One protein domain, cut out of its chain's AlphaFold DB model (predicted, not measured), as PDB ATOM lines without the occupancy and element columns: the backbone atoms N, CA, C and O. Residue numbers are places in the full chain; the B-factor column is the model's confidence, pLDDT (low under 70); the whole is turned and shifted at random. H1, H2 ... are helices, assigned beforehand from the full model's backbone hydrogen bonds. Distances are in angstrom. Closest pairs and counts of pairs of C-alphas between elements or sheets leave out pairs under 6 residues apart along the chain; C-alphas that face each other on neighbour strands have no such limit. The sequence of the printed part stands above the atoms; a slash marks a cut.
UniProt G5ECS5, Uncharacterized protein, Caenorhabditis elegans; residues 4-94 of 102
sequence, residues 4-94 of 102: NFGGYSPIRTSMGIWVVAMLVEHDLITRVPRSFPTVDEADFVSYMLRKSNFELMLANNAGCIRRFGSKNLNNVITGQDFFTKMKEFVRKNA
ATOM      1  N   ASN A   4     -20.091  51.565 -52.841       61.04
ATOM      2  CA  ASN A   4     -21.052  52.230 -51.962       61.04
ATOM      3  C   ASN A   4     -22.308  51.359 -51.859       61.04
ATOM      4  O   ASN A   4     -22.976  51.117 -52.863       61.04
ATOM      5  N   PHE A   5     -22.607  50.873 -50.656       60.57
ATOM      6  CA  PHE A   5     -23.740  49.994 -50.393       60.57
ATOM      7  C   PHE A   5     -24.744  50.744 -49.517       60.57
ATOM      8  O   PHE A   5     -24.597  50.744 -48.310       60.57
ATOM      9  N   GLY A   6     -25.722  51.450 -50.090       65.90
ATOM     10  CA  GLY A   6     -26.923  51.925 -49.370       65.90
ATOM     11  C   GLY A   6     -26.731  52.629 -48.009       65.90
ATOM     12  O   GLY A   6     -27.566  52.453 -47.124       65.90
ATOM     13  N   GLY A   7     -25.653  53.400 -47.811       68.80
ATOM     14  CA  GLY A   7     -25.363  54.087 -46.540       68.80
ATOM     15  C   GLY A   7     -24.458  53.323 -45.565       68.80
ATOM     16  O   GLY A   7     -24.335  53.733 -44.410       68.80
ATOM     17  N   TYR A   8     -23.830  52.235 -46.011       71.49
ATOM     18  CA  TYR A   8     -22.752  51.567 -45.286       71.49
ATOM     19  C   TYR A   8     -21.412  52.269 -45.521       71.49
ATOM     20  O   TYR A   8     -21.235  52.985 -46.515       71.49
ATOM     21  N   SER A   9     -20.454  52.048 -44.615       68.11
ATOM     22  CA  SER A   9     -19.064  52.467 -44.831       68.11
ATOM     23  C   SER A   9     -18.580  52.022 -46.217       68.11
ATOM     24  O   SER A   9     -18.871  50.898 -46.635       68.11
ATOM     25  N   PRO A  10     -17.834  52.871 -46.947       75.30
ATOM     26  CA  PRO A  10     -17.318  52.487 -48.250       75.30
ATOM     27  C   PRO A  10     -16.417  51.261 -48.103       75.30
ATOM     28  O   PRO A  10     -15.461  51.282 -47.324       75.30
ATOM     29  N   ILE A  11     -16.691  50.216 -48.882       79.94
ATOM     30  CA  ILE A  11     -15.832  49.034 -48.922       79.94
ATOM     31  C   ILE A  11     -14.569  49.415 -49.690       79.94
ATOM     32  O   ILE A  11     -14.653  49.810 -50.855       79.94
ATOM     33  N   ARG A  12     -13.412  49.321 -49.026       83.35
ATOM     34  CA  ARG A  12     -12.117  49.768 -49.571       83.35
ATOM     35  C   ARG A  12     -11.062  48.667 -49.678       83.35
ATOM     36  O   ARG A  12     -10.093  48.852 -50.408       83.35
ATOM     37  N   THR A  13     -11.248  47.541 -48.993       87.10
ATOM     38  CA  THR A  13     -10.312  46.404 -48.985       87.10
ATOM     39  C   THR A  13     -10.962  45.169 -49.593       87.10
ATOM     40  O   THR A  13     -12.194  45.056 -49.611       87.10
ATOM     41  N   SER A  14     -10.154  44.226 -50.086       90.00
ATOM     42  CA  SER A  14     -10.696  42.969 -50.611       90.00
ATOM     43  C   SER A  14     -11.358  42.196 -49.479       90.00
ATOM     44  O   SER A  14     -12.476  41.727 -49.655       90.00
ATOM     45  N   MET A  15     -10.746  42.137 -48.291       93.18
ATOM     46  CA  MET A  15     -11.381  41.505 -47.133       93.18
ATOM     47  C   MET A  15     -12.737  42.135 -46.778       93.18
ATOM     48  O   MET A  15     -13.681  41.409 -46.474       93.18
ATOM     49  N   GLY A  16     -12.892  43.457 -46.901       93.45
ATOM     50  CA  GLY A  16     -14.178  44.125 -46.681       93.45
ATOM     51  C   GLY A  16     -15.288  43.618 -47.609       93.45
ATOM     52  O   GLY A  16     -16.415  43.420 -47.160       93.45
ATOM     53  N   ILE A  17     -14.967  43.326 -48.877       92.60
ATOM     54  CA  ILE A  17     -15.918  42.734 -49.837       92.60
ATOM     55  C   ILE A  17     -16.363  41.351 -49.354       92.60
ATOM     56  O   ILE A  17     -17.551  41.041 -49.379       92.60
ATOM     57  N   TRP A  18     -15.423  40.532 -48.885       94.77
ATOM     58  CA  TRP A  18     -15.716  39.178 -48.417       94.77
ATOM     59  C   TRP A  18     -16.534  39.171 -47.130       94.77
ATOM     60  O   TRP A  18     -17.452  38.367 -46.999       94.77
ATOM     61  N   VAL A  19     -16.246  40.090 -46.207       95.59
ATOM     62  CA  VAL A  19     -17.053  40.274 -45.000       95.59
ATOM     63  C   VAL A  19     -18.487  40.640 -45.377       95.59
ATOM     64  O   VAL A  19     -19.414  40.002 -44.889       95.59
ATOM     65  N   VAL A  20     -18.694  41.607 -46.276       94.60
ATOM     66  CA  VAL A  20     -20.046  41.986 -46.720       94.60
ATOM     67  C   VAL A  20     -20.753  40.832 -47.427       94.60
ATOM     68  O   VAL A  20     -21.915  40.569 -47.131       94.60
ATOM     69  N   ALA A  21     -20.063  40.096 -48.300       94.58
ATOM     70  CA  ALA A  21     -20.640  38.939 -48.980       94.58
ATOM     71  C   ALA A  21     -21.067  37.838 -47.993       94.58
ATOM     72  O   ALA A  21     -22.175  37.320 -48.099       94.58
ATOM     73  N   MET A  22     -20.242  37.546 -46.983       96.47
ATOM     74  CA  MET A  22     -20.579  36.602 -45.912       96.47
ATOM     75  C   MET A  22     -21.787  37.081 -45.097       96.47
ATOM     76  O   MET A  22     -22.691  36.300 -44.803       96.47
ATOM     77  N   LEU A  23     -21.853  38.374 -44.768       95.58
ATOM     78  CA  LEU A  23     -22.995  38.943 -44.052       95.58
ATOM     79  C   LEU A  23     -24.294  38.866 -44.861       95.58
ATOM     80  O   LEU A  23     -25.357  38.704 -44.267       95.58
ATOM     81  N   VAL A  24     -24.222  38.999 -46.188       95.06
ATOM     82  CA  VAL A  24     -25.374  38.813 -47.080       95.06
ATOM     83  C   VAL A  24     -25.778  37.338 -47.137       95.06
ATOM     84  O   VAL A  24     -26.952  37.049 -46.950       95.06
ATOM     85  N   GLU A  25     -24.830  36.404 -47.307       95.88
ATOM     86  CA  GLU A  25     -25.112  34.952 -47.349       95.88
ATOM     87  C   GLU A  25     -25.793  34.440 -46.064       95.88
ATOM     88  O   GLU A  25     -26.533  33.459 -46.104       95.88
ATOM     89  N   HIS A  26     -25.569  35.100 -44.925       94.95
ATOM     90  CA  HIS A  26     -26.128  34.712 -43.628       94.95
ATOM     91  C   HIS A  26     -27.236  35.637 -43.092       94.95
ATOM     92  O   HIS A  26     -27.555  35.549 -41.905       94.95
ATOM     93  N   ASP A  27     -27.800  36.535 -43.909       94.40
ATOM     94  CA  ASP A  27     -28.858  37.481 -43.499       94.40
ATOM     95  C   ASP A  27     -28.480  38.357 -42.278       94.40
ATOM     96  O   ASP A  27     -29.302  38.716 -41.428       94.40
ATOM     97  N   LEU A  28     -27.197  38.708 -42.167       94.55
ATOM     98  CA  LEU A  28     -26.639  39.526 -41.085       94.55
ATOM     99  C   LEU A  28     -26.414  40.983 -41.492       94.55
ATOM    100  O   LEU A  28     -26.274  41.833 -40.611       94.55
ATOM    101  N   ILE A  29     -26.382  41.293 -42.792       92.18
ATOM    102  CA  ILE A  29     -25.982  42.620 -43.286       92.18
ATOM    103  C   ILE A  29     -26.832  43.751 -42.698       92.18
ATOM    104  O   ILE A  29     -26.289  44.766 -42.272       92.18
ATOM    105  N   THR A  30     -28.149  43.565 -42.587       91.15
ATOM    106  CA  THR A  30     -29.082  44.560 -42.024       91.15
ATOM    107  C   THR A  30     -29.061  44.622 -40.500       91.15
ATOM    108  O   THR A  30     -29.641  45.536 -39.916       91.15
ATOM    109  N   ARG A  31     -28.420  43.647 -39.852       92.77
ATOM    110  CA  ARG A  31     -28.400  43.500 -38.396       92.77
ATOM    111  C   ARG A  31     -27.134  44.092 -37.789       92.77
ATOM    112  O   ARG A  31     -27.202  44.640 -36.694       92.77
ATOM    113  N   VAL A  32     -25.997  44.009 -38.480       92.62
ATOM    114  CA  VAL A  32     -24.741  44.639 -38.037       92.62
ATOM    115  C   VAL A  32     -24.796  46.172 -38.158       92.62
ATOM    116  O   VAL A  32     -25.602  46.702 -38.928       92.62
ATOM    117  N   PRO A  33     -23.944  46.919 -37.426       92.49
ATOM    118  CA  PRO A  33     -23.846  48.367 -37.592       92.49
ATOM    119  C   PRO A  33     -23.563  48.761 -39.045       92.49
ATOM    120  O   PRO A  33     -22.704  48.171 -39.694       92.49
ATOM    121  N   ARG A  34     -24.213  49.817 -39.549       89.71
ATOM    122  CA  ARG A  34     -23.982  50.308 -40.924       89.71
ATOM    123  C   ARG A  34     -22.544  50.777 -41.169       89.71
ATOM    124  O   ARG A  34     -22.073  50.787 -42.298       89.71
ATOM    125  N   SER A  35     -21.827  51.157 -40.114       90.30
ATOM    126  CA  SER A  35     -20.410  51.508 -40.211       90.30
ATOM    127  C   SER A  35     -19.495  50.303 -40.464       90.30
ATOM    128  O   SER A  35     -18.326  50.512 -40.782       90.30
ATOM    129  N   PHE A  36     -19.993  49.073 -40.320       92.35
ATOM    130  CA  PHE A  36     -19.213  47.844 -40.439       92.35
ATOM    131  C   PHE A  36     -19.273  47.244 -41.863       92.35
ATOM    132  O   PHE A  36     -20.357  47.202 -42.451       92.35
ATOM    133  N   PRO A  37     -18.160  46.693 -42.394       93.50
ATOM    134  CA  PRO A  37     -16.803  46.789 -41.862       93.50
ATOM    135  C   PRO A  37     -16.129  48.113 -42.253       93.50
ATOM    136  O   PRO A  37     -16.192  48.562 -43.399       93.50
ATOM    137  N   THR A  38     -15.417  48.712 -41.309       93.16
ATOM    138  CA  THR A  38     -14.376  49.708 -41.584       93.16
ATOM    139  C   THR A  38     -13.125  49.032 -42.160       93.16
ATOM    140  O   THR A  38     -13.003  47.805 -42.168       93.16
ATOM    141  N   VAL A  39     -12.171  49.839 -42.638       92.21
ATOM    142  CA  VAL A  39     -10.870  49.343 -43.123       92.21
ATOM    143  C   VAL A  39     -10.141  48.574 -42.021       92.21
ATOM    144  O   VAL A  39      -9.813  47.411 -42.223       92.21
ATOM    145  N   ASP A  40     -10.003  49.169 -40.833       93.58
ATOM    146  CA  ASP A  40      -9.301  48.552 -39.701       93.58
ATOM    147  C   ASP A  40      -9.946  47.229 -39.259       93.58
ATOM    148  O   ASP A  40      -9.261  46.285 -38.861       93.58
ATOM    149  N   GLU A  41     -11.277  47.135 -39.321       95.48
ATOM    150  CA  GLU A  41     -11.995  45.904 -38.988       95.48
ATOM    151  C   GLU A  41     -11.771  44.821 -40.039       95.48
ATOM    152  O   GLU A  41     -11.542  43.668 -39.675       95.48
ATOM    153  N   ALA A  42     -11.800  45.173 -41.326       95.15
ATOM    154  CA  ALA A  42     -11.494  44.236 -42.399       95.15
ATOM    155  C   ALA A  42     -10.039  43.743 -42.313       95.15
ATOM    156  O   ALA A  42      -9.796  42.536 -42.393       95.15
ATOM    157  N   ASP A  43      -9.089  44.641 -42.058       94.12
ATOM    158  CA  ASP A  43      -7.677  44.300 -41.874       94.12
ATOM    159  C   ASP A  43      -7.483  43.390 -40.657       94.12
ATOM    160  O   ASP A  43      -6.761  42.392 -40.730       94.12
ATOM    161  N   PHE A  44      -8.188  43.659 -39.554       96.27
ATOM    162  CA  PHE A  44      -8.175  42.787 -38.381       96.27
ATOM    163  C   PHE A  44      -8.727  41.392 -38.691       96.27
ATOM    164  O   PHE A  44      -8.153  40.396 -38.243       96.27
ATOM    165  N   VAL A  45      -9.813  41.287 -39.463       96.95
ATOM    166  CA  VAL A  45     -10.359  39.988 -39.885       96.95
ATOM    167  C   VAL A  45      -9.338  39.225 -40.728       96.95
ATOM    168  O   VAL A  45      -9.075  38.055 -40.440       96.95
ATOM    169  N   SER A  46      -8.704  39.885 -41.702       95.52
ATOM    170  CA  SER A  46      -7.645  39.278 -42.518       95.52
ATOM    171  C   SER A  46      -6.461  38.816 -41.675       95.52
ATOM    172  O   SER A  46      -6.022  37.669 -41.788       95.52
ATOM    173  N   TYR A  47      -5.992  39.672 -40.768       95.65
ATOM    174  CA  TYR A  47      -4.921  39.354 -39.832       95.65
ATOM    175  C   TYR A  47      -5.253  38.124 -38.982       95.65
ATOM    176  O   TYR A  47      -4.429  37.217 -38.866       95.65
ATOM    177  N   MET A  48      -6.461  38.061 -38.415       96.59
ATOM    178  CA  MET A  48      -6.887  36.959 -37.555       96.59
ATOM    179  C   MET A  48      -6.957  35.629 -38.300       96.59
ATOM    180  O   MET A  48      -6.423  34.642 -37.797       96.59
ATOM    181  N   LEU A  49      -7.554  35.605 -39.497       95.72
ATOM    182  CA  LEU A  49      -7.660  34.390 -40.312       95.72
ATOM    183  C   LEU A  49      -6.283  33.832 -40.712       95.72
ATOM    184  O   LEU A  49      -6.145  32.629 -40.910       95.72
ATOM    185  N   ARG A  50      -5.256  34.686 -40.818       94.62
ATOM    186  CA  ARG A  50      -3.883  34.298 -41.194       94.62
ATOM    187  C   ARG A  50      -3.037  33.791 -40.026       94.62
ATOM    188  O   ARG A  50      -1.911  33.347 -40.249       94.62
ATOM    189  N   LYS A  51      -3.511  33.885 -38.780       95.36
ATOM    190  CA  LYS A  51      -2.719  33.432 -37.630       95.36
ATOM    191  C   LYS A  51      -2.557  31.916 -37.666       95.36
ATOM    192  O   LYS A  51      -3.538  31.186 -37.753       95.36
ATOM    193  N   SER A  52      -1.329  31.438 -37.480       94.30
ATOM    194  CA  SER A  52      -1.024  30.000 -37.426       94.30
ATOM    195  C   SER A  52      -1.796  29.256 -36.331       94.30
ATOM    196  O   SER A  52      -2.090  28.076 -36.474       94.30
ATOM    197  N   ASN A  53      -2.161  29.948 -35.250       95.67
ATOM    198  CA  ASN A  53      -2.953  29.414 -34.145       95.67
ATOM    199  C   ASN A  53      -4.425  29.863 -34.167       95.67
ATOM    200  O   ASN A  53      -5.092  29.763 -33.135       95.67
ATOM    201  N   PHE A  54      -4.940  30.365 -35.298       96.31
ATOM    202  CA  PHE A  54      -6.312  30.873 -35.412       96.31
ATOM    203  C   PHE A  54      -7.356  29.856 -34.939       96.31
ATOM    204  O   PHE A  54      -8.215  30.203 -34.139       96.31
ATOM    205  N   GLU A  55      -7.229  28.595 -35.350       95.79
ATOM    206  CA  GLU A  55      -8.139  27.512 -34.953       95.79
ATOM    207  C   GLU A  55      -8.219  27.337 -33.438       95.79
ATOM    208  O   GLU A  55      -9.300  27.270 -32.859       95.79
ATOM    209  N   LEU A  56      -7.061  27.338 -32.774       97.43
ATOM    210  CA  LEU A  56      -6.982  27.236 -31.323       97.43
ATOM    211  C   LEU A  56      -7.563  28.485 -30.647       97.43
ATOM    212  O   LEU A  56      -8.240  28.382 -29.625       97.43
ATOM    213  N   MET A  57      -7.315  29.672 -31.207       97.77
ATOM    214  CA  MET A  57      -7.895  30.919 -30.705       97.77
ATOM    215  C   MET A  57      -9.419  30.924 -30.841       97.77
ATOM    216  O   MET A  57     -10.108  31.379 -29.928       97.77
ATOM    217  N   LEU A  58      -9.940  30.418 -31.957       97.68
ATOM    218  CA  LEU A  58     -11.367  30.333 -32.238       97.68
ATOM    219  C   LEU A  58     -12.050  29.312 -31.328       97.68
ATOM    220  O   LEU A  58     -13.053  29.647 -30.699       97.68
ATOM    221  N   ALA A  59     -11.479  28.113 -31.185       96.80
ATOM    222  CA  ALA A  59     -11.990  27.067 -30.299       96.80
ATOM    223  C   ALA A  59     -12.042  27.527 -28.833       96.80
ATOM    224  O   ALA A  59     -13.031  27.296 -28.144       96.80
ATOM    225  N   ASN A  60     -11.022  28.261 -28.377       97.44
ATOM    226  CA  ASN A  60     -10.954  28.789 -27.012       97.44
ATOM    227  C   ASN A  60     -11.690  30.125 -26.816       97.44
ATOM    228  O   ASN A  60     -11.565  30.731 -25.751       97.44
ATOM    229  N   ASN A  61     -12.403  30.625 -27.832       96.72
ATOM    230  CA  ASN A  61     -13.054  31.937 -27.812       96.72
ATOM    231  C   ASN A  61     -12.123  33.040 -27.260       96.72
ATOM    232  O   ASN A  61     -12.428  33.727 -26.275       96.72
ATOM    233  N   ALA A  62     -10.934  33.159 -27.861       97.51
ATOM    234  CA  ALA A  62      -9.863  34.037 -27.402       97.51
ATOM    235  C   ALA A  62     -10.351  35.478 -27.180       97.51
ATOM    236  O   ALA A  62     -11.226  35.984 -27.886       97.51
ATOM    237  N   GLY A  63      -9.737  36.180 -26.221       97.68
ATOM    238  CA  GLY A  63     -10.183  37.516 -25.808       97.68
ATOM    239  C   GLY A  63     -10.312  38.524 -26.957       97.68
ATOM    240  O   GLY A  63     -11.246  39.319 -26.964       97.68
ATOM    241  N   CYS A  64      -9.434  38.463 -27.964       96.83
ATOM    242  CA  CYS A  64      -9.505  39.330 -29.142       96.83
ATOM    243  C   CYS A  64     -10.707  39.023 -30.052       96.83
ATOM    244  O   CYS A  64     -11.326  39.956 -30.555       96.83
ATOM    245  N   ILE A  65     -11.075  37.748 -30.215       97.00
ATOM    246  CA  ILE A  65     -12.253  37.312 -30.980       97.00
ATOM    247  C   ILE A  65     -13.518  37.779 -30.262       97.00
ATOM    248  O   ILE A  65     -14.354  38.462 -30.853       97.00
ATOM    249  N   ARG A  66     -13.618  37.508 -28.955       96.57
ATOM    250  CA  ARG A  66     -14.748  37.959 -28.133       96.57
ATOM    251  C   ARG A  66     -14.911  39.482 -28.167       96.57
ATOM    252  O   ARG A  66     -16.016  39.970 -28.391       96.57
ATOM    253  N   ARG A  67     -13.808  40.227 -28.007       95.94
ATOM    254  CA  ARG A  67     -13.793  41.699 -28.038       95.94
ATOM    255  C   ARG A  67     -14.196  42.262 -29.401       95.94
ATOM    256  O   ARG A  67     -14.878  43.281 -29.440       95.94
ATOM    257  N   PHE A  68     -13.785  41.620 -30.497       96.37
ATOM    258  CA  PHE A  68     -14.192  42.023 -31.844       96.37
ATOM    259  C   PHE A  68     -15.715  41.962 -31.994       96.37
ATOM    260  O   PHE A  68     -16.330  42.952 -32.380       96.37
ATOM    261  N   GLY A  69     -16.332  40.843 -31.602       95.46
ATOM    262  CA  GLY A  69     -17.787  40.688 -31.668       95.46
ATOM    263  C   GLY A  69     -18.539  41.712 -30.818       95.46
ATOM    264  O   GLY A  69     -19.432  42.395 -31.317       95.46
ATOM    265  N   SER A  70     -18.142  41.884 -29.554       94.98
ATOM    266  CA  SER A  70     -18.837  42.802 -28.643       94.98
ATOM    267  C   SER A  70     -18.696  44.272 -29.047       94.98
ATOM    268  O   SER A  70     -19.614  45.054 -28.824       94.98
ATOM    269  N   LYS A  71     -17.548  44.667 -29.615       93.85
ATOM    270  CA  LYS A  71     -17.279  46.061 -29.995       93.85
ATOM    271  C   LYS A  71     -17.868  46.417 -31.362       93.85
ATOM    272  O   LYS A  71     -18.427  47.497 -31.504       93.85
ATOM    273  N   ASN A  72     -17.730  45.529 -32.345       94.68
ATOM    274  CA  ASN A  72     -17.947  45.877 -33.751       94.68
ATOM    275  C   ASN A  72     -19.267  45.320 -34.309       94.68
ATOM    276  O   ASN A  72     -19.788  45.845 -35.286       94.68
ATOM    277  N   LEU A  73     -19.834  44.275 -33.689       94.34
ATOM    278  CA  LEU A  73     -21.022  43.573 -34.199       94.34
ATOM    279  C   LEU A  73     -22.286  43.834 -33.363       94.34
ATOM    280  O   LEU A  73     -23.305  43.191 -33.591       94.34
ATOM    281  N   ASN A  74     -22.240  44.758 -32.394       86.81
ATOM    282  CA  ASN A  74     -23.375  45.175 -31.552       86.81
ATOM    283  C   ASN A  74     -24.190  44.006 -30.949       86.81
ATOM    284  O   ASN A  74     -25.418  44.044 -30.909       86.81
ATOM    285  N   ASN A  75     -23.511  42.933 -30.527       86.48
ATOM    286  CA  ASN A  75     -24.114  41.701 -29.988       86.48
ATOM    287  C   ASN A  75     -25.093  40.966 -30.929       86.48
ATOM    288  O   ASN A  75     -25.798  40.058 -30.495       86.48
ATOM    289  N   VAL A  76     -25.125  41.309 -32.217       91.65
ATOM    290  CA  VAL A  76     -25.955  40.648 -33.241       91.65
ATOM    291  C   VAL A  76     -25.504  39.211 -33.474       91.65
ATOM    292  O   VAL A  76     -26.314  38.319 -33.723       91.65
ATOM    293  N   ILE A  77     -24.191  39.023 -33.419       94.81
ATOM    294  CA  ILE A  77     -23.488  37.759 -33.554       94.81
ATOM    295  C   ILE A  77     -22.252  37.822 -32.655       94.81
ATOM    296  O   ILE A  77     -21.647  38.887 -32.478       94.81
ATOM    297  N   THR A  78     -21.874  36.693 -32.059       96.25
ATOM    298  CA  THR A  78     -20.633  36.639 -31.288       96.25
ATOM    299  C   THR A  78     -19.431  36.733 -32.226       96.25
ATOM    300  O   THR A  78     -19.503  36.387 -33.405       96.25
ATOM    301  N   GLY A  79     -18.283  37.180 -31.712       97.09
ATOM    302  CA  GLY A  79     -17.060  37.167 -32.514       97.09
ATOM    303  C   GLY A  79     -16.688  35.749 -32.951       97.09
ATOM    304  O   GLY A  79     -16.248  35.557 -34.078       97.09
ATOM    305  N   GLN A  80     -16.915  34.757 -32.086       97.70
ATOM    306  CA  GLN A  80     -16.661  33.352 -32.393       97.70
ATOM    307  C   GLN A  80     -17.509  32.887 -33.581       97.70
ATOM    308  O   GLN A  80     -16.952  32.415 -34.566       97.70
ATOM    309  N   ASP A  81     -18.824  33.110 -33.554       97.50
ATOM    310  CA  ASP A  81     -19.710  32.720 -34.657       97.50
ATOM    311  C   ASP A  81     -19.374  33.465 -35.953       97.50
ATOM    312  O   ASP A  81     -19.371  32.867 -37.029       97.50
ATOM    313  N   PHE A  82     -19.051  34.759 -35.858       98.23
ATOM    314  CA  PHE A  82     -18.618  35.555 -37.005       98.23
ATOM    315  C   PHE A  82     -17.365  34.962 -37.658       98.23
ATOM    316  O   PHE A  82     -17.343  34.747 -38.868       98.23
ATOM    317  N   PHE A  83     -16.327  34.671 -36.872       97.95
ATOM    318  CA  PHE A  83     -15.071  34.134 -37.394       97.95
ATOM    319  C   PHE A  83     -15.213  32.692 -37.895       97.95
ATOM    320  O   PHE A  83     -14.580  32.349 -38.894       97.95
ATOM    321  N   THR A  84     -16.076  31.880 -37.280       97.82
ATOM    322  CA  THR A  84     -16.443  30.550 -37.794       97.82
ATOM    323  C   THR A  84     -17.081  30.661 -39.176       97.82
ATOM    324  O   THR A  84     -16.587  30.054 -40.127       97.82
ATOM    325  N   LYS A  85     -18.110  31.506 -39.325       97.85
ATOM    326  CA  LYS A  85     -18.774  31.744 -40.617       97.85
ATOM    327  C   LYS A  85     -17.813  32.301 -41.652       97.85
ATOM    328  O   LYS A  85     -17.797  31.841 -42.784       97.85
ATOM    329  N   MET A  86     -16.966  33.249 -41.260       96.85
ATOM    330  CA  MET A  86     -15.985  33.841 -42.160       96.85
ATOM    331  C   MET A  86     -14.976  32.802 -42.663       96.85
ATOM    332  O   MET A  86     -14.695  32.750 -43.858       96.85
ATOM    333  N   LYS A  87     -14.464  31.940 -41.779       95.04
ATOM    334  CA  LYS A  87     -13.568  30.839 -42.152       95.04
ATOM    335  C   LYS A  87     -14.239  29.885 -43.144       95.04
ATOM    336  O   LYS A  87     -13.641  29.531 -44.159       95.04
ATOM    337  N   GLU A  88     -15.471  29.465 -42.861       94.90
ATOM    338  CA  GLU A  88     -16.232  28.570 -43.738       94.90
ATOM    339  C   GLU A  88     -16.530  29.215 -45.092       94.90
ATOM    340  O   GLU A  88     -16.322  28.586 -46.131       94.90
ATOM    341  N   PHE A  89     -16.938  30.483 -45.080       95.43
ATOM    342  CA  PHE A  89     -17.217  31.275 -46.270       95.43
ATOM    343  C   PHE A  89     -15.974  31.424 -47.151       95.43
ATOM    344  O   PHE A  89     -16.050  31.216 -48.362       95.43
ATOM    345  N   VAL A  90     -14.816  31.718 -46.551       93.49
ATOM    346  CA  VAL A  90     -13.537  31.779 -47.268       93.49
ATOM    347  C   VAL A  90     -13.198  30.422 -47.875       93.49
ATOM    348  O   VAL A  90     -12.934  30.349 -49.070       93.49
ATOM    349  N   ARG A  91     -13.284  29.332 -47.105       91.31
ATOM    350  CA  ARG A  91     -12.993  27.978 -47.604       91.31
ATOM    351  C   ARG A  91     -13.888  27.572 -48.781       91.31
ATOM    352  O   ARG A  91     -13.411  26.913 -49.695       91.31
ATOM    353  N   LYS A  92     -15.169  27.948 -48.750       91.58
ATOM    354  CA  LYS A  92     -16.161  27.615 -49.784       91.58
ATOM    355  C   LYS A  92     -15.978  28.423 -51.073       91.58
ATOM    356  O   LYS A  92     -16.212  27.885 -52.149       91.58
ATOM    357  N   ASN A  93     -15.598  29.696 -50.964       90.34
ATOM    358  CA  ASN A  93     -15.593  30.632 -52.095       90.34
ATOM    359  C   ASN A  93     -14.187  30.978 -52.612       90.34
ATOM    360  O   ASN A  93     -14.048  31.660 -53.628       90.34
ATOM    361  N   ALA A  94     -13.130  30.553 -51.920       86.39
ATOM    362  CA  ALA A  94     -11.760  30.770 -52.359       86.39
ATOM    363  C   ALA A  94     -11.448  29.998 -53.647       86.39
ATOM    364  O   ALA A  94     -11.672  28.797 -53.747       86.39
TER     365      ALA A  94
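What this domain is: This is residues 4 to 94 of the 102 residues of an uncharacterized protein of Caenorhabditis elegans (UniProt G5ECS5). This is a compact cluster of crossed helices: H1, H2 and H5 run in three directions about perpendicular to one another, H4 makes a corner with H5 at the end where H5 begins, meeting its residues 79 to 83, and short H3 follows H2 and precedes H4 along the chain. The 91 printed residues hold five named helices, H1 to H5 in order, and no named strand; the class is all helix. The radius of gyration of the C-alphas is 12.2 A, and the spans are 36 by 28 by 22 A.

Where its parts are: Find C-alpha 14 at (-10.696, 42.969, -50.611); from there H1, residues 14 to 25, runs 16.8 A. Next come H2, residues 39 to 49, 15.5 A; H3, residues 54 to 59, 8.5 A; and H4, residues 63 to 72, 13.9 A. H5, residues 79 to 93, runs 20.7 A and ends at C-alpha 93, (-15.593, 30.632, -52.095).

How they stand to each other: Begin at H5, the hub, which touches the four other helices. With residues 79 to 83 alone it touches H4, about perpendicular at 90 degrees; the closest C-alphas, Gly 69 and Gly 79, are 3.7 A apart. Look at Met 22 and Phe 89, 6.3 A, for the closest C-alphas of H1 and H5, which touch at 81 degrees, about perpendicular. H5 only just touches H2 and H3, with 3 pairs of C-alphas within 8 A each; the closest are Leu 49 and Lys 87, 7.1 A, and Leu 58 and Gln 80, 6.1 A. H1 touches H2, closest at C-alphas 16 and 42, 5.1 A, about perpendicular at 82 degrees. H1 is apart from H3 and H4. In H1 to H5 every O i to N i+4 pair is within hydrogen-bond range.

The domain as a whole: The farthest C-alphas, Gly 6 and Leu 56, are 36.5 A apart. The printed part has no cut, and the H1 to H2 link is long, 13 residues. Look for pLDDT under 70 at residues 4 to 7 and 9.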